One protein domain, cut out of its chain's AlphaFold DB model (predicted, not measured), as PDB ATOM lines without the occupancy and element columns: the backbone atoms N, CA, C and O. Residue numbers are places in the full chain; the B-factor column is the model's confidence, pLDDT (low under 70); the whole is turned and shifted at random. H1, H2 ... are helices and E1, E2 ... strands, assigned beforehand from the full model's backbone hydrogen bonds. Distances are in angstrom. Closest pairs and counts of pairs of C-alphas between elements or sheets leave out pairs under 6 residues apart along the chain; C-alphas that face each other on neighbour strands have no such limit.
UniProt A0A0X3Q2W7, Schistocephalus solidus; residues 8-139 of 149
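AT A GLANCE: This is residues 8 to 139 of the 149 residues of a protein of Schistocephalus solidus (UniProt A0A0X3Q2W7). Look for a compact body with little regular structure, mostly loops and two small two-stranded sheets, from which residues 125 to 139, with H5, stick out as a tail. The 132 printed residues, 46 in named elements, a mixed class, run H1 E1 E2 E3 E4 H2 H3 H4 H5. Sheets E1 - E4 and E2 - E3 are antiparallel. The whole is loose, radius of gyration of the C-alphas 18.0 A, spanning 63 by 35 by 29 A.

HOW THE PARTS SIT: Antiparallel E1, residues 22 to 24, and E4, residues 68 to 70, have N 23 and O 69 at 2.9 A. In hairpin E2, residues 35 to 40, and E3, residues 48 to 52, find N 39 and O 50 at 2.9 A. From E2 to H4, residues 112 to 115, the closest C-alphas are Thr 40 and Gly 114, 5.9 A. H2, residues 72 to 77, and H3, residues 92 to 99, are apart; in both, every O i to N i+4 pair is within hydrogen-bond range.

IN THESE COORDINATES: Find C-alpha 10 at (90.712, 26.630, 24.027); H1, residues 10 to 16, with 2 of 3 such pairs, runs 10.7 A. H5, residues 134 to 137, ends at (92.852, 51.852, 56.964).

THE WHOLE: The printed part has no cut. Links E3 to E4, H2 to H3, H3 to H4 and H4 to H5 are long. Residues 134, 135 and 137 are under pLDDT 70.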
ATOM      1  N   TYR A   8      86.413  31.575  27.777       98.44
ATOM      2  CA  TYR A   8      86.785  31.086  26.445       98.44
ATOM      3  C   TYR A   8      87.268  29.636  26.490       98.44
ATOM      4  O   TYR A   8      88.198  29.302  27.224       98.44
ATOM      5  N   SER A   9      86.679  28.769  25.665       98.44
ATOM      6  CA  SER A   9      87.227  27.430  25.427       98.44
ATOM      7  C   SER A   9      88.486  27.520  24.568       98.44
ATOM      8  O   SER A   9      88.504  28.244  23.575       98.44
ATOM      9  N   LEU A  10      89.510  26.713  24.868       98.38
ATOM     10  CA  LEU A  10      90.712  26.630  24.027       98.38
ATOM     11  C   LEU A  10      90.388  26.242  22.575       98.38
ATOM     12  O   LEU A  10      91.026  26.735  21.649       98.38
ATOM     13  N   GLN A  11      89.342  25.434  22.371       98.31
ATOM     14  CA  GLN A  11      88.883  25.020  21.040       98.31
ATOM     15  C   GLN A  11      88.461  26.205  20.165       98.31
ATOM     16  O   GLN A  11      88.556  26.125  18.942       98.31
ATOM     17  N   LEU A  12      88.012  27.314  20.765       98.50
ATOM     18  CA  LEU A  12      87.654  28.515  20.014       98.50
ATOM     19  C   LEU A  12      88.853  29.058  19.230       98.50
ATOM     20  O   LEU A  12      88.709  29.484  18.087       98.50
ATOM     21  N   PHE A  13      90.043  29.033  19.826       98.19
ATOM     22  CA  PHE A  13      91.230  29.622  19.215       98.19
ATOM     23  C   PHE A  13      91.695  28.844  17.979       98.19
ATOM     24  O   PHE A  13      92.250  29.443  17.056       98.19
ATOM     25  N   ASP A  14      91.416  27.542  17.913       98.06
ATOM     26  CA  ASP A  14      91.669  26.734  16.719       98.06
ATOM     27  C   ASP A  14      90.670  27.047  15.596       98.06
ATOM     28  O   ASP A  14      91.063  27.171  14.433       98.06
ATOM     29  N   GLU A  15      89.398  27.268  15.937       97.75
ATOM     30  CA  GLU A  15      88.353  27.646  14.975       97.75
ATOM     31  C   GLU A  15      88.675  28.982  14.280       97.75
ATOM     32  O   GLU A  15      88.612  29.088  13.047       97.75
ATOM     33  N   ILE A  16      89.063  30.001  15.054       97.56
ATOM     34  CA  ILE A  16      89.273  31.372  14.548       97.56
ATOM     35  C   ILE A  16      90.629  31.571  13.867       97.56
ATOM     36  O   ILE A  16      90.802  32.514  13.098       97.56
ATOM     37  N   ARG A  17      91.599  30.674  14.088       97.88
ATOM     38  CA  ARG A  17      92.920  30.732  13.434       97.88
ATOM     39  C   ARG A  17      92.823  30.676  11.908       97.88
ATOM     40  O   ARG A  17      93.718  31.135  11.205       97.88
ATOM     41  N   THR A  18      91.746  30.089  11.390       97.56
ATOM     42  CA  THR A  18      91.550  29.838   9.956       97.56
ATOM     43  C   THR A  18      90.735  30.913   9.233       97.56
ATOM     44  O   THR A  18      90.488  30.766   8.035       97.56
ATOM     45  N   THR A  19      90.320  31.975   9.928       98.56
ATOM     46  CA  THR A  19      89.466  33.043   9.387       98.56
ATOM     47  C   THR A  19      90.088  33.729   8.175       98.56
ATOM     48  O   THR A  19      91.228  34.203   8.219       98.56
ATOM     49  N   LYS A  20      89.334  33.795   7.075       98.12
ATOM     50  CA  LYS A  20      89.786  34.384   5.804       98.12
ATOM     51  C   LYS A  20      89.417  35.852   5.673       98.12
ATOM     52  O   LYS A  20      90.212  36.630   5.161       98.12
ATOM     53  N   ARG A  21      88.242  36.235   6.161       97.50
ATOM     54  CA  ARG A  21      87.743  37.607   6.155       97.50
ATOM     55  C   ARG A  21      87.183  37.958   7.525       97.50
ATOM     56  O   ARG A  21      87.833  38.676   8.281       97.50
ATOM     57  N   VAL A  22      86.021  37.410   7.865       98.50
ATOM     58  CA  VAL A  22      85.379  37.564   9.172       98.50
ATOM     59  C   VAL A  22      84.624  36.287   9.481       98.50
ATOM     60  O   VAL A  22      83.832  35.822   8.669       98.50
ATOM     61  N   SER A  23      84.837  35.748  10.670       98.56
ATOM     62  CA  SER A  23      84.174  34.541  11.155       98.56
ATOM     63  C   SER A  23      83.238  34.836  12.312       98.56
ATOM     64  O   SER A  23      83.508  35.760  13.077       98.56
ATOM     65  N   THR A  24      82.199  34.022  12.480       98.69
ATOM     66  CA  THR A  24      81.208  34.158  13.554       98.69
ATOM     67  C   THR A  24      80.798  32.812  14.148       98.69
ATOM     68  O   THR A  24      80.926  31.770  13.503       98.69
ATOM     69  N   TRP A  25      80.331  32.831  15.394       98.69
ATOM     70  CA  TRP A  25      79.848  31.667  16.136       98.69
ATOM     71  C   TRP A  25      78.856  32.101  17.234       98.69
ATOM     72  O   TRP A  25      78.785  33.287  17.564       98.69
ATOM     73  N   PRO A  26      78.086  31.162  17.813       98.50
ATOM     74  CA  PRO A  26      77.216  31.434  18.952       98.50
ATOM     75  C   PRO A  26      77.971  31.806  20.235       98.50
ATOM     76  O   PRO A  26      78.979  31.182  20.577       98.50
ATOM     77  N   VAL A  27      77.420  32.753  20.992       98.69
ATOM     78  CA  VAL A  27      77.905  33.184  22.312       98.69
ATOM     79  C   VAL A  27      76.828  32.911  23.351       98.69
ATOM     80  O   VAL A  27      75.665  33.263  23.145       98.69
ATOM     81  N   ALA A  28      77.187  32.284  24.468       98.62
ATOM     82  CA  ALA A  28      76.247  32.041  25.559       98.62
ATOM     83  C   ALA A  28      76.079  33.251  26.490       98.62
ATOM     84  O   ALA A  28      76.998  34.049  26.654       98.62
ATOM     85  N   PHE A  29      74.920  33.326  27.151       97.69
ATOM     86  CA  PHE A  29      74.585  34.295  28.210       97.69
ATOM     87  C   PHE A  29      74.637  35.772  27.800       97.69
ATOM     88  O   PHE A  29      74.928  36.643  28.614       97.69
ATOM     89  N   VAL A  30      74.306  36.066  26.544       95.38
ATOM     90  CA  VAL A  30      74.289  37.428  26.002       95.38
ATOM     91  C   VAL A  30      72.889  37.818  25.524       95.38
ATOM     92  O   VAL A  30      72.041  36.961  25.272       95.38
ATOM     93  N   GLY A  31      72.604  39.123  25.474       91.44
ATOM     94  CA  GLY A  31      71.340  39.659  24.947       91.44
ATOM     95  C   GLY A  31      70.079  39.226  25.708       91.44
ATOM     96  O   GLY A  31      68.971  39.356  25.191       91.44
ATOM     97  N   GLY A  32      70.231  38.707  26.932       93.25
ATOM     98  CA  GLY A  32      69.134  38.144  27.725       93.25
ATOM     99  C   GLY A  32      68.686  36.748  27.278       93.25
ATOM    100  O   GLY A  32      67.610  36.302  27.676       93.25
ATOM    101  N   LEU A  33      69.484  36.058  26.459       96.31
ATOM    102  CA  LEU A  33      69.217  34.705  25.981       96.31
ATOM    103  C   LEU A  33      70.224  33.696  26.552       96.31
ATOM    104  O   LEU A  33      71.345  34.062  26.911       96.31
ATOM    105  N   PRO A  34      69.874  32.393  26.574       97.62
ATOM    106  CA  PRO A  34      70.851  31.338  26.834       97.62
ATOM    107  C   PRO A  34      72.036  31.397  25.863       97.62
ATOM    108  O   PRO A  34      73.162  31.107  26.259       97.62
ATOM    109  N   TRP A  35      71.782  31.806  24.616       98.19
ATOM    110  CA  TRP A  35      72.791  32.125  23.612       98.19
ATOM    111  C   TRP A  35      72.223  33.043  22.518       98.19
ATOM    112  O   TRP A  35      71.021  33.010  22.249       98.19
ATOM    113  N   GLU A  36      73.093  33.816  21.868       98.12
ATOM    114  CA  GLU A  36      72.830  34.555  20.621       98.12
ATOM    115  C   GLU A  36      73.886  34.208  19.566       98.12
ATOM    116  O   GLU A  36      74.984  33.758  19.899       98.12
ATOM    117  N   GLY A  37      73.576  34.415  18.285       97.69
ATOM    118  CA  GLY A  37      74.547  34.274  17.196       97.69
ATOM    119  C   GLY A  37      73.978  33.670  15.917       97.69
ATOM    120  O   GLY A  37      72.768  33.658  15.692       97.69
ATOM    121  N   CYS A  38      74.865  33.197  15.047       98.25
ATOM    122  CA  CYS A  38      74.503  32.611  13.759       98.25
ATOM    123  C   CYS A  38      73.710  31.304  13.893       98.25
ATOM    124  O   CYS A  38      73.921  30.510  14.805       98.25
ATOM    125  N   VAL A  39      72.817  31.072  12.933       98.44
ATOM    126  CA  VAL A  39      72.137  29.796  12.692       98.44
ATOM    127  C   VAL A  39      72.351  29.443  11.232       98.44
ATOM    128  O   VAL A  39      71.957  30.205  10.346       98.44
ATOM    129  N   THR A  40      72.994  28.311  10.968       98.50
ATOM    130  CA  THR A  40      73.218  27.839   9.600       98.50
ATOM    131  C   THR A  40      72.076  26.956   9.128       98.50
ATOM    132  O   THR A  40      71.321  26.406   9.932       98.50
ATOM    133  N   LYS A  41      71.980  26.766   7.812       96.88
ATOM    134  CA  LYS A  41      71.043  25.793   7.244       96.88
ATOM    135  C   LYS A  41      71.391  24.364   7.703       96.88
ATOM    136  O   LYS A  41      72.577  24.067   7.876       96.88
ATOM    137  N   PRO A  42      70.401  23.459   7.843       92.62
ATOM    138  CA  PRO A  42      70.641  22.072   8.253       92.62
ATOM    139  C   PRO A  42      71.632  21.318   7.354       92.62
ATOM    140  O   PRO A  42      72.549  20.676   7.869       92.62
ATOM    141  N   ASP A  43      71.484  21.466   6.034       95.69
ATOM    142  CA  ASP A  43      72.263  20.730   5.026       95.69
ATOM    143  C   ASP A  43      73.476  21.520   4.494       95.69
ATOM    144  O   ASP A  43      74.325  20.975   3.792       95.69
ATOM    145  N   GLU A  44      73.593  22.805   4.844       96.38
ATOM    146  CA  GLU A  44      74.670  23.697   4.397       96.38
ATOM    147  C   GLU A  44      75.297  24.423   5.611       96.38
ATOM    148  O   GLU A  44      75.051  25.613   5.818       96.38
ATOM    149  N   PRO A  45      76.139  23.752   6.428       94.69
ATOM    150  CA  PRO A  45      76.694  24.314   7.674       94.69
ATOM    151  C   PRO A  45      77.683  25.474   7.461       94.69
ATOM    152  O   PRO A  45      78.184  26.052   8.417       94.69
ATOM    153  N   HIS A  46      77.979  25.811   6.208       95.69
ATOM    154  CA  HIS A  46      78.798  26.955   5.814       95.69
ATOM    155  C   HIS A  46      77.952  28.177   5.409       95.69
ATOM    156  O   HIS A  46      78.511  29.237   5.143       95.69
ATOM    157  N   VAL A  47      76.620  28.048   5.371       97.06
ATOM    158  CA  VAL A  47      75.689  29.110   4.974       97.06
ATOM    159  C   VAL A  47      74.850  29.526   6.174       97.06
ATOM    160  O   VAL A  47      74.041  28.748   6.683       97.06
ATOM    161  N   ILE A  48      75.013  30.776   6.606       98.25
ATOM    162  CA  ILE A  48      74.193  31.370   7.665       98.25
ATOM    163  C   ILE A  48      72.801  31.660   7.094       98.25
ATOM    164  O   ILE A  48      72.653  32.455   6.168       98.25
ATOM    165  N   GLU A  49      71.779  31.009   7.642       97.62
ATOM    166  CA  GLU A  49      70.376  31.210   7.265       97.62
ATOM    167  C   GLU A  49      69.809  32.458   7.940       97.62
ATOM    168  O   GLU A  49      69.120  33.268   7.319       97.62
ATOM    169  N   ARG A  50      70.101  32.611   9.233       97.62
ATOM    170  CA  ARG A  50      69.606  33.712  10.055       97.62
ATOM    171  C   ARG A  50      70.509  33.947  11.254       97.62
ATOM    172  O   ARG A  50      71.347  33.119  11.601       97.62
ATOM    173  N   MET A  51      70.251  35.052  11.938       97.94
ATOM    174  CA  MET A  51      70.815  35.330  13.249       97.94
ATOM    175  C   MET A  51      69.749  35.130  14.326       97.94
ATOM    176  O   MET A  51      68.583  35.489  14.145       97.94
ATOM    177  N   TRP A  52      70.141  34.537  15.445       97.81
ATOM    178  CA  TRP A  52      69.321  34.383  16.635       97.81
ATOM    179  C   TRP A  52      69.700  35.455  17.658       97.81
ATOM    180  O   TRP A  52      70.773  35.403  18.250       97.81
ATOM    181  N   SER A  53      68.826  36.446  17.828       96.56
ATOM    182  CA  SER A  53      68.948  37.512  18.824       96.56
ATOM    183  C   SER A  53      67.570  38.113  19.099       96.56
ATOM    184  O   SER A  53      66.732  38.179  18.194       96.56
ATOM    185  N   ILE A  54      67.328  38.563  20.332       94.88
ATOM    186  CA  ILE A  54      66.116  39.325  20.695       94.88
ATOM    187  C   ILE A  54      66.416  40.801  20.948       94.88
ATOM    188  O   ILE A  54      65.527  41.648  20.818       94.88
ATOM    189  N   PHE A  55      67.659  41.139  21.296       89.50
ATOM    190  CA  PHE A  55      68.054  42.514  21.555       89.50
ATOM    191  C   PHE A  55      68.463  43.210  20.256       89.50
ATOM    192  O   PHE A  55      69.531  42.974  19.687       89.50
ATOM    193  N   LYS A  56      67.599  44.122  19.795       90.19
ATOM    194  CA  LYS A  56      67.771  44.857  18.531       90.19
ATOM    195  C   LYS A  56      68.057  43.908  17.349       90.19
ATOM    196  O   LYS A  56      69.110  44.022  16.720       90.19
ATOM    197  N   PRO A  57      67.128  42.995  17.010       92.56
ATOM    198  CA  PRO A  57      67.344  41.978  15.977       92.56
ATOM    199  C   PRO A  57      67.479  42.557  14.562       92.56
ATOM    200  O   PRO A  57      67.978  41.888  13.668       92.56
ATOM    201  N   TRP A  58      67.060  43.807  14.344       93.12
ATOM    202  CA  TRP A  58      67.195  44.514  13.064       93.12
ATOM    203  C   TRP A  58      68.623  45.006  12.775       93.12
ATOM    204  O   TRP A  58      68.861  45.610  11.727       93.12
ATOM    205  N   ARG A  59      69.570  44.828  13.708       94.62
ATOM    206  CA  ARG A  59      70.989  45.101  13.453       94.62
ATOM    207  C   ARG A  59      71.465  44.227  12.298       94.62
ATOM    208  O   ARG A  59      71.084  43.070  12.202       94.62
ATOM    209  N   VAL A  60      72.324  44.781  11.446       95.62
ATOM    210  CA  VAL A  60      72.906  44.022  10.326       95.62
ATOM    211  C   VAL A  60      73.755  42.865  10.853       95.62
ATOM    212  O   VAL A  60      73.698  41.766  10.311       95.62
ATOM    213  N   PHE A  61      74.485  43.106  11.945       96.94
ATOM    214  CA  PHE A  61      75.281  42.105  12.646       96.94
ATOM    215  C   PHE A  61      74.837  42.064  14.114       96.94
ATOM    216  O   PHE A  61      75.414  42.764  14.951       96.94
ATOM    217  N   PRO A  62      73.771  41.313  14.448       95.94
ATOM    218  CA  PRO A  62      73.315  41.135  15.820       95.94
ATOM    219  C   PRO A  62      74.192  40.080  16.514       95.94
ATOM    220  O   PRO A  62      73.748  38.976  16.818       95.94
ATOM    221  N   VAL A  63      75.465  40.425  16.690       95.94
ATOM    222  CA  VAL A  63      76.482  39.622  17.373       95.94
ATOM    223  C   VAL A  63      77.015  40.384  18.576       95.94
ATOM    224  O   VAL A  63      76.899  41.608  18.650       95.94
ATOM    225  N   ASP A  64      77.584  39.625  19.497       96.12
ATOM    226  CA  ASP A  64      78.369  40.116  20.619       96.12
ATOM    227  C   ASP A  64      79.844  40.325  20.227       96.12
ATOM    228  O   ASP A  64      80.322  39.731  19.252       96.12
ATOM    229  N   MET A  65      80.578  41.118  21.008       96.12
ATOM    230  CA  MET A  65      82.010  41.383  20.833       96.12
ATOM    231  C   MET A  65      82.873  40.104  20.821       96.12
ATOM    232  O   MET A  65      83.859  40.012  20.074       96.12
ATOM    233  N   ALA A  66      82.472  39.092  21.596       97.75
ATOM    234  CA  ALA A  66      83.112  37.782  21.676       97.75
ATOM    235  C   ALA A  66      82.622  36.789  20.596       97.75
ATOM    236  O   ALA A  66      83.112  35.660  20.521       97.75
ATOM    237  N   GLY A  67      81.659  37.188  19.756       98.00
ATOM    238  CA  GLY A  67      80.999  36.344  18.749       98.00
ATOM    239  C   GLY A  67      81.582  36.425  17.340       98.00
ATOM    240  O   GLY A  67      80.991  35.876  16.400       98.00
ATOM    241  N   PHE A  68      82.704  37.129  17.160       98.38
ATOM    242  CA  PHE A  68      83.382  37.218  15.871       98.38
ATOM    243  C   PHE A  68      84.900  37.418  15.967       98.38
ATOM    244  O   PHE A  68      85.453  37.921  16.951       98.38
ATOM    245  N   ALA A  69      85.583  37.045  14.885       98.50
ATOM    246  CA  ALA A  69      86.998  37.324  14.652       98.50
ATOM    247  C   ALA A  69      87.194  37.854  13.234       98.50
ATOM    248  O   ALA A  69      86.428  37.529  12.326       98.50
ATOM    249  N   VAL A  70      88.234  38.664  13.061       98.38
ATOM    250  CA  VAL A  70      88.551  39.343  11.806       98.38
ATOM    251  C   VAL A  70      89.954  38.953  11.372       98.38
ATOM    252  O   VAL A  70      90.864  38.871  12.198       98.38
ATOM    253  N   ASN A  71      90.130  38.713  10.077       98.31
ATOM    254  CA  ASN A  71      91.447  38.495   9.498       98.31
ATOM    255  C   ASN A  71      92.293  39.783   9.571       98.31
ATOM    256  O   ASN A  71      91.811  40.867   9.244       98.31
ATOM    257  N   LEU A  72      93.561  39.664   9.974       97.88
ATOM    258  CA  LEU A  72      94.454  40.813  10.145       97.88
ATOM    259  C   LEU A  72      94.632  41.630   8.854       97.88
ATOM    260  O   LEU A  72      94.600  42.856   8.914       97.88
ATOM    261  N   ASP A  73      94.740  40.988   7.691       98.19
ATOM    262  CA  ASP A  73      94.898  41.687   6.408       98.19
ATOM    263  C   ASP A  73      93.664  42.548   6.082       98.19
ATOM    264  O   ASP A  73      93.775  43.617   5.472       98.19
ATOM    265  N   LEU A  74      92.474  42.134   6.539       98.12
ATOM    266  CA  LEU A  74      91.255  42.931   6.385       98.12
ATOM    267  C   LEU A  74      91.303  44.201   7.243       98.12
ATOM    268  O   LEU A  74      90.933  45.267   6.757       98.12
ATOM    269  N   ILE A  75      91.793  44.102   8.482       97.38
ATOM    270  CA  ILE A  75      92.010  45.271   9.348       97.38
ATOM    271  C   ILE A  75      93.032  46.220   8.715       97.38
ATOM    272  O   ILE A  75      92.768  47.410   8.573       97.38
ATOM    273  N   LEU A  76      94.182  45.695   8.280       97.94
ATOM    274  CA  LEU A  76      95.267  46.500   7.706       97.94
ATOM    275  C   LEU A  76      94.869  47.191   6.393       97.94
ATOM    276  O   LEU A  76      95.359  48.279   6.099       97.94
ATOM    277  N   SER A  77      93.963  46.590   5.617       98.12
ATOM    278  CA  SER A  77      93.404  47.203   4.403       98.12
ATOM    279  C   SER A  77      92.311  48.246   4.671       98.12
ATOM    280  O   SER A  77      91.975  49.004   3.763       98.12
ATOM    281  N   HIS A  78      91.797  48.337   5.901       98.00
ATOM    282  CA  HIS A  78      90.800  49.323   6.329       98.00
ATOM    283  C   HIS A  78      91.329  50.124   7.534       98.00
ATOM    284  O   HIS A  78      90.781  50.030   8.630       98.00
ATOM    285  N   PRO A  79      92.383  50.946   7.359       96.88
ATOM    286  CA  PRO A  79      93.089  51.595   8.469       96.88
ATOM    287  C   PRO A  79      92.245  52.610   9.252       96.88
ATOM    288  O   PRO A  79      92.638  53.026  10.336       96.88
ATOM    289  N   THR A  80      91.104  53.034   8.707       96.44
ATOM    290  CA  THR A  80      90.155  53.934   9.373       96.44
ATOM    291  C   THR A  80      89.058  53.189  10.131       96.44
ATOM    292  O   THR A  80      88.195  53.844  10.704       96.44
ATOM    293  N   ALA A  81      89.025  51.852  10.079       95.69
ATOM    294  CA  ALA A  81      88.007  51.066  10.758       95.69
ATOM    295  C   ALA A  81      88.247  51.086  12.270       95.69
ATOM    296  O   ALA A  81      89.226  50.528  12.765       95.69
ATOM    297  N   GLU A  82      87.328  51.702  13.005       93.88
ATOM    298  CA  GLU A  82      87.417  51.832  14.456       93.88
ATOM    299  C   GLU A  82      86.074  51.580  15.146       93.88
ATOM    300  O   GLU A  82      84.990  51.681  14.557       93.88
ATOM    301  N   PHE A  83      86.149  51.259  16.435       92.44
ATOM    302  CA  PHE A  83      84.976  51.187  17.291       92.44
ATOM    303  C   PHE A  83      84.556  52.595  17.700       92.44
ATOM    304  O   PHE A  83      85.151  53.215  18.580       92.44
ATOM    305  N   VAL A  84      83.496  53.096  17.070       86.69
ATOM    306  CA  VAL A  84      82.939  54.410  17.393       86.69
ATOM    307  C   VAL A  84      81.934  54.268  18.527       86.69
ATOM    308  O   VAL A  84      80.890  53.626  18.391       86.69
ATOM    309  N   TYR A  85      82.223  54.904  19.661       81.12
ATOM    310  CA  TYR A  85      81.276  54.947  20.767       81.12
ATOM    311  C   TYR A  85      79.998  55.688  20.356       81.12
ATOM    312  O   TYR A  85      80.019  56.847  19.932       81.12
ATOM    313  N   HIS A  86      78.853  55.038  20.545       73.56
ATOM    314  CA  HIS A  86      77.544  55.627  20.302       73.56
ATOM    315  C   HIS A  86      76.772  55.790  21.611       73.56
ATOM    316  O   HIS A  86      76.758  54.900  22.455       73.56
ATOM    317  N   LYS A  87      75.996  56.879  21.731       70.62
ATOM    318  CA  LYS A  87      75.063  57.074  22.863       70.62
ATOM    319  C   LYS A  87      74.009  55.961  22.981       70.62
ATOM    320  O   LYS A  87      73.387  55.816  24.027       70.62
ATOM    321  N   LYS A  88      73.750  55.216  21.898       74.81
ATOM    322  CA  LYS A  88      72.816  54.085  21.875       74.81
ATOM    323  C   LYS A  88      73.615  52.774  21.942       74.81
ATOM    324  O   LYS A  88      74.351  52.502  20.997       74.81
ATOM    325  N   PRO A  89      73.427  51.941  22.979       81.25
ATOM    326  CA  PRO A  89      74.206  50.713  23.157       81.25
ATOM    327  C   PRO A  89      73.918  49.667  22.069       81.25
ATOM    328  O   PRO A  89      72.823  49.655  21.496       81.25
ATOM    329  N   GLY A  90      74.872  48.772  21.807       82.56
ATOM    330  CA  GLY A  90      74.701  47.587  20.951       82.56
ATOM    331  C   GLY A  90      74.825  47.806  19.440       82.56
ATOM    332  O   GLY A  90      74.365  46.964  18.681       82.56
ATOM    333  N   LEU A  91      75.375  48.937  18.983       90.81
ATOM    334  CA  LEU A  91      75.705  49.162  17.561       90.81
ATOM    335  C   LEU A  91      77.208  49.100  17.269       90.81
ATOM    336  O   LEU A  91      77.601  49.215  16.113       90.81
ATOM    337  N   LEU A  92      78.025  48.914  18.305       93.25
ATOM    338  CA  LEU A  92      79.476  49.018  18.240       93.25
ATOM    339  C   LEU A  92      80.063  48.002  17.246       93.25
ATOM    340  O   LEU A  92      80.799  48.368  16.332       93.25
ATOM    341  N   GLU A  93      79.640  46.744  17.359       94.69
ATOM    342  CA  GLU A  93      80.060  45.625  16.515       94.69
ATOM    343  C   GLU A  93      79.574  45.810  15.076       94.69
ATOM    344  O   GLU A  93      80.325  45.618  14.120       94.69
ATOM    345  N   THR A  94      78.311  46.219  14.912       95.06
ATOM    346  CA  THR A  94      77.703  46.411  13.591       95.06
ATOM    347  C   THR A  94      78.427  47.489  12.790       95.06
ATOM    348  O   THR A  94      78.704  47.278  11.610       95.06
ATOM    349  N   GLU A  95      78.725  48.639  13.393       94.56
ATOM    350  CA  GLU A  95      79.384  49.733  12.675       94.56
ATOM    351  C   GLU A  95      80.852  49.422  12.379       94.56
ATOM    352  O   GLU A  95      81.332  49.748  11.294       94.56
ATOM    353  N   PHE A  96      81.547  48.717  13.272       96.25
ATOM    354  CA  PHE A  96      82.901  48.240  12.997       96.25
ATOM    355  C   PHE A  96      82.940  47.254  11.817       96.25
ATOM    356  O   PHE A  96      83.698  47.446  10.868       96.25
ATOM    357  N   LEU A  97      82.069  46.239  11.809       97.19
ATOM    358  CA  LEU A  97      82.009  45.252  10.722       97.19
ATOM    359  C   LEU A  97      81.642  45.886   9.370       97.19
ATOM    360  O   LEU A  97      82.180  45.487   8.335       97.19
ATOM    361  N   LYS A  98      80.784  46.914   9.367       96.75
ATOM    362  CA  LYS A  98      80.493  47.705   8.160       96.75
ATOM    363  C   LYS A  98      81.708  48.476   7.653       96.75
ATOM    364  O   LYS A  98      81.923  48.519   6.444       96.75
ATOM    365  N   GLN A  99      82.496  49.076   8.546       97.06
ATOM    366  CA  GLN A  99      83.723  49.790   8.171       97.06
ATOM    367  C   GLN A  99      84.770  48.858   7.543       97.06
ATOM    368  O   GLN A  99      85.524  49.293   6.681       97.06
ATOM    369  N   LEU A 100      84.753  47.567   7.890       97.62
ATOM    370  CA  LEU A 100      85.552  46.510   7.251       97.62
ATOM    371  C   LEU A 100      84.969  46.004   5.915       97.62
ATOM    372  O   LEU A 100      85.425  45.006   5.347       97.62
ATOM    373  N   GLY A 101      83.922  46.662   5.415       97.19
ATOM    374  CA  GLY A 101      83.325  46.392   4.114       97.19
ATOM    375  C   GLY A 101      82.332  45.231   4.083       97.19
ATOM    376  O   GLY A 101      81.984  44.781   2.988       97.19
ATOM    377  N   LEU A 102      81.871  44.717   5.230       97.88
ATOM    378  CA  LEU A 102      80.775  43.745   5.256       97.88
ATOM    379  C   LEU A 102      79.433  44.473   5.136       97.88
ATOM    380  O   LEU A 102      79.210  45.517   5.752       97.88
ATOM    381  N   ARG A 103      78.504  43.908   4.366       97.50
ATOM    382  CA  ARG A 103      77.161  44.471   4.152       97.50
ATOM    383  C   ARG A 103      76.065  43.620   4.772       97.50
ATOM    384  O   ARG A 103      75.007  44.157   5.093       97.50
ATOM    385  N   ASN A 104      76.296  42.321   4.931       97.44
ATOM    386  CA  ASN A 104      75.330  41.398   5.512       97.44
ATOM    387  C   ASN A 104      76.013  40.299   6.341       97.44
ATOM    388  O   ASN A 104      77.130  39.890   6.027       97.44
ATOM    389  N   PHE A 105      75.329  39.790   7.372       97.38
ATOM    390  CA  PHE A 105      75.806  38.659   8.176       97.38
ATOM    391  C   PHE A 105      76.074  37.402   7.335       97.38
ATOM    392  O   PHE A 105      76.924  36.602   7.708       97.38
ATOM    393  N   THR A 106      75.409  37.233   6.187       97.25
ATOM    394  CA  THR A 106      75.636  36.102   5.273       97.25
ATOM    395  C   THR A 106      77.032  36.081   4.646       97.25
ATOM    396  O   THR A 106      77.434  35.054   4.110       97.25
ATOM    397  N   GLU A 107      77.786  37.183   4.718       97.81
ATOM    398  CA  GLU A 107      79.184  37.250   4.271       97.81
ATOM    399  C   GLU A 107      80.181  36.711   5.311       97.81
ATOM    400  O   GLU A 107      81.376  36.625   5.020       97.81
ATOM    401  N   MET A 108      79.722  36.396   6.527       98.38
ATOM    402  CA  MET A 108      80.571  35.884   7.603       98.38
ATOM    403  C   MET A 108      80.775  34.369   7.481       98.38
ATOM    404  O   MET A 108      79.884  33.631   7.066       98.38
ATOM    405  N   GLU A 109      81.943  33.895   7.904       98.56
ATOM    406  CA  GLU A 109      82.304  32.478   7.943       98.56
ATOM    407  C   GLU A 109      81.779  31.831   9.240       98.56
ATOM    408  O   GLU A 109      82.313  32.130  10.315       98.56
ATOM    409  N   PRO A 110      80.772  30.940   9.200       98.38
ATOM    410  CA  PRO A 110      80.316  30.256  10.403       98.38
ATOM    411  C   PRO A 110      81.388  29.279  10.913       98.38
ATOM    412  O   PRO A 110      81.958  28.492  10.155       98.38
ATOM    413  N   LYS A 111      81.659  29.333  12.216       98.38
ATOM    414  CA  LYS A 111      82.572  28.439  12.945       98.38
ATOM    415  C   LYS A 111      81.791  27.578  13.937       98.38
ATOM    416  O   LYS A 111      80.561  27.590  13.942       98.38
ATOM    417  N   ALA A 112      82.498  26.828  14.777       97.88
ATOM    418  CA  ALA A 112      81.920  26.033  15.855       97.88
ATOM    419  C   ALA A 112      80.921  24.979  15.338       97.88
ATOM    420  O   ALA A 112      79.804  24.861  15.841       97.88
ATOM    421  N   ASP A 113      81.355  24.204  14.333       96.88
ATOM    422  CA  ASP A 113      80.541  23.180  13.653       96.88
ATOM    423  C   ASP A 113      79.240  23.748  13.049       96.88
ATOM    424  O   ASP A 113      78.134  23.325  13.376       96.88
ATOM    425  N   GLY A 114      79.363  24.786  12.213       97.38
ATOM    426  CA  GLY A 114      78.201  25.453  11.612       97.38
ATOM    427  C   GLY A 114      77.283  26.085  12.659       97.38
ATOM    428  O   GLY A 114      76.069  25.919  12.619       97.38
ATOM    429  N   CYS A 115      77.865  26.771  13.640       98.12
ATOM    430  CA  CYS A 115      77.141  27.428  14.725       98.12
ATOM    431  C   CYS A 115      76.304  26.474  15.603       98.12
ATOM    432  O   CYS A 115      75.273  26.869  16.145       98.12
ATOM    433  N   LYS A 116      76.740  25.216  15.765       97.56
ATOM    434  CA  LYS A 116      76.057  24.205  16.600       97.56
ATOM    435  C   LYS A 116      76.677  24.034  17.986       97.56
ATOM    436  O   LYS A 116      76.082  23.381  18.842       97.56
ATOM    437  N   ARG A 117      77.863  24.602  18.224       98.12
ATOM    438  CA  ARG A 117      78.573  24.524  19.509       98.12
ATOM    439  C   ARG A 117      78.739  25.905  20.138       98.12
ATOM    440  O   ARG A 117      79.060  26.871  19.454       98.12
ATOM    441  N   ILE A 118      78.585  25.966  21.461       98.56
ATOM    442  CA  ILE A 118      78.986  27.122  22.272       98.56
ATOM    443  C   ILE A 118      80.439  26.913  22.696       98.56
ATOM    444  O   ILE A 118      80.745  25.930  23.369       98.56
ATOM    445  N   LEU A 119      81.326  27.831  22.308       98.69
ATOM    446  CA  LEU A 119      82.752  27.798  22.672       98.69
ATOM    447  C   LEU A 119      83.194  29.032  23.478       98.69
ATOM    448  O   LEU A 119      84.357  29.124  23.874       98.69
ATOM    449  N   VAL A 120      82.272  29.966  23.720       98.69
ATOM    450  CA  VAL A 120      82.488  31.193  24.488       98.69
ATOM    451  C   VAL A 120      81.226  31.579  25.254       98.69
ATOM    452  O   VAL A 120      80.103  31.385  24.775       98.69
ATOM    453  N   TRP A 121      81.423  32.137  26.445       98.69
ATOM    454  CA  TRP A 121      80.360  32.567  27.344       98.69
ATOM    455  C   TRP A 121      80.580  34.017  27.770       98.69
ATOM    456  O   TRP A 121      81.677  34.403  28.182       98.69
ATOM    457  N   HIS A 122      79.509  34.807  27.717       98.12
ATOM    458  CA  HIS A 122      79.449  36.173  28.223       98.12
ATOM    459  C   HIS A 122      79.229  36.205  29.739       98.12
ATOM    460  O   HIS A 122      78.228  36.706  30.249       98.12
ATOM    461  N   THR A 123      80.169  35.603  30.467       97.94
ATOM    462  CA  THR A 123      80.209  35.646  31.929       97.94
ATOM    463  C   THR A 123      80.519  37.050  32.428       97.94
ATOM    464  O   THR A 123      81.153  37.829  31.737       97.94
ATOM    465  N   GLN A 124      80.053  37.357  33.637       96.62
ATOM    466  CA  GLN A 124      80.381  38.588  34.346       96.62
ATOM    467  C   GLN A 124      80.777  38.225  35.770       96.62
ATOM    468  O   GLN A 124      80.135  37.385  36.413       96.62
ATOM    469  N   THR A 125      81.819  38.871  36.280       95.50
ATOM    470  CA  THR A 125      82.230  38.690  37.672       95.50
ATOM    471  C   THR A 125      81.285  39.463  38.587       95.50
ATOM    472  O   THR A 125      81.072  40.663  38.413       95.50
ATOM    473  N   LYS A 126      80.713  38.796  39.598       95.38
ATOM    474  CA  LYS A 126      79.942  39.488  40.640       95.38
ATOM    475  C   LYS A 126      80.881  40.425  41.407       95.38
ATOM    476  O   LYS A 126      81.940  39.991  41.854       95.38
ATOM    477  N   SER A 127      80.457  41.670  41.636       93.94
ATOM    478  CA  SER A 127      81.187  42.596  42.508       93.94
ATOM    479  C   SER A 127      81.450  41.966  43.884       93.94
ATOM    480  O   SER A 127      80.510  41.435  44.492       93.94
ATOM    481  N   PRO A 128      82.695  42.008  44.390       91.25
ATOM    482  CA  PRO A 128      83.034  41.393  45.663       91.25
ATOM    483  C   PRO A 128      82.416  42.163  46.835       91.25
ATOM    484  O   PRO A 128      82.356  43.393  46.838       91.25
ATOM    485  N   GLU A 129      81.999  41.430  47.865       91.81
ATOM    486  CA  GLU A 129      81.604  42.001  49.153       91.81
ATOM    487  C   GLU A 129      82.864  42.158  50.012       91.81
ATOM    488  O   GLU A 129      83.408  41.183  50.530       91.81
ATOM    489  N   LEU A 130      83.372  43.389  50.105       85.75
ATOM    490  CA  LEU A 130      84.617  43.697  50.806       85.75
ATOM    491  C   LEU A 130      84.336  44.281  52.193       85.75
ATOM    492  O   LEU A 130      83.655  45.299  52.324       85.75
ATOM    493  N   TYR A 131      84.920  43.669  53.222       84.31
ATOM    494  CA  TYR A 131      84.925  44.197  54.585       84.31
ATOM    495  C   TYR A 131      86.305  44.759  54.904       84.31
ATOM    496  O   TYR A 131      87.275  44.019  55.062       84.31
ATOM    497  N   PHE A 132      86.399  46.078  55.026       78.75
ATOM    498  CA  PHE A 132      87.642  46.734  55.408       78.75
ATOM    499  C   PHE A 132      87.756  46.775  56.934       78.75
ATOM    500  O   PHE A 132      86.970  47.430  57.616       78.75
ATOM    501  N   THR A 133      88.739  46.062  57.484       74.12
ATOM    502  CA  THR A 133      89.102  46.164  58.908       74.12
ATOM    503  C   THR A 133      89.987  47.393  59.160       74.12
ATOM    504  O   THR A 133      90.572  47.955  58.233       74.12
ATOM    505  N   GLN A 134      90.159  47.791  60.427       65.88
ATOM    506  CA  GLN A 134      91.042  48.906  60.814       65.88
ATOM    507  C   GLN A 134      92.484  48.756  60.298       65.88
ATOM    508  O   GLN A 134      93.113  49.755  59.953       65.88
ATOM    509  N   SER A 135      92.994  47.522  60.185       66.62
ATOM    510  CA  SER A 135      94.335  47.260  59.653       66.62
ATOM    511  C   SER A 135      94.486  47.722  58.196       66.62
ATOM    512  O   SER A 135      95.534  48.268  57.857       66.62
ATOM    513  N   HIS A 136      93.421  47.647  57.386       74.25
ATOM    514  CA  HIS A 136      93.390  48.174  56.014       74.25
ATOM    515  C   HIS A 136      93.489  49.698  55.962       74.25
ATOM    516  O   HIS A 136      94.201  50.243  55.127       74.25
ATOM    517  N   LEU A 137      92.821  50.388  56.887       67.44
ATOM    518  CA  LEU A 137      92.852  51.852  56.964       67.44
ATOM    519  C   LEU A 137      94.189  52.375  57.508       67.44
ATOM    520  O   LEU A 137      94.609  53.472  57.157       67.44
ATOM    521  N   SER A 138      94.856  51.588  58.357       77.31
ATOM    522  CA  SER A 138      96.164  51.924  58.934       77.31
ATOM    523  C   SER A 138      97.364  51.579  58.041       77.31
ATOM    524  O   SER A 138      98.495  51.838  58.437       77.31
ATOM    525  N   GLY A 139      97.142  50.964  56.873       71.88
ATOM    526  CA  GLY A 139      98.210  50.516  55.968       71.88
ATOM    527  C   GLY A 139      98.958  49.252  56.418       71.88
ATOM    528  O   GLY A 139      99.801  48.757  55.682       71.88
TER     529      GLY A 139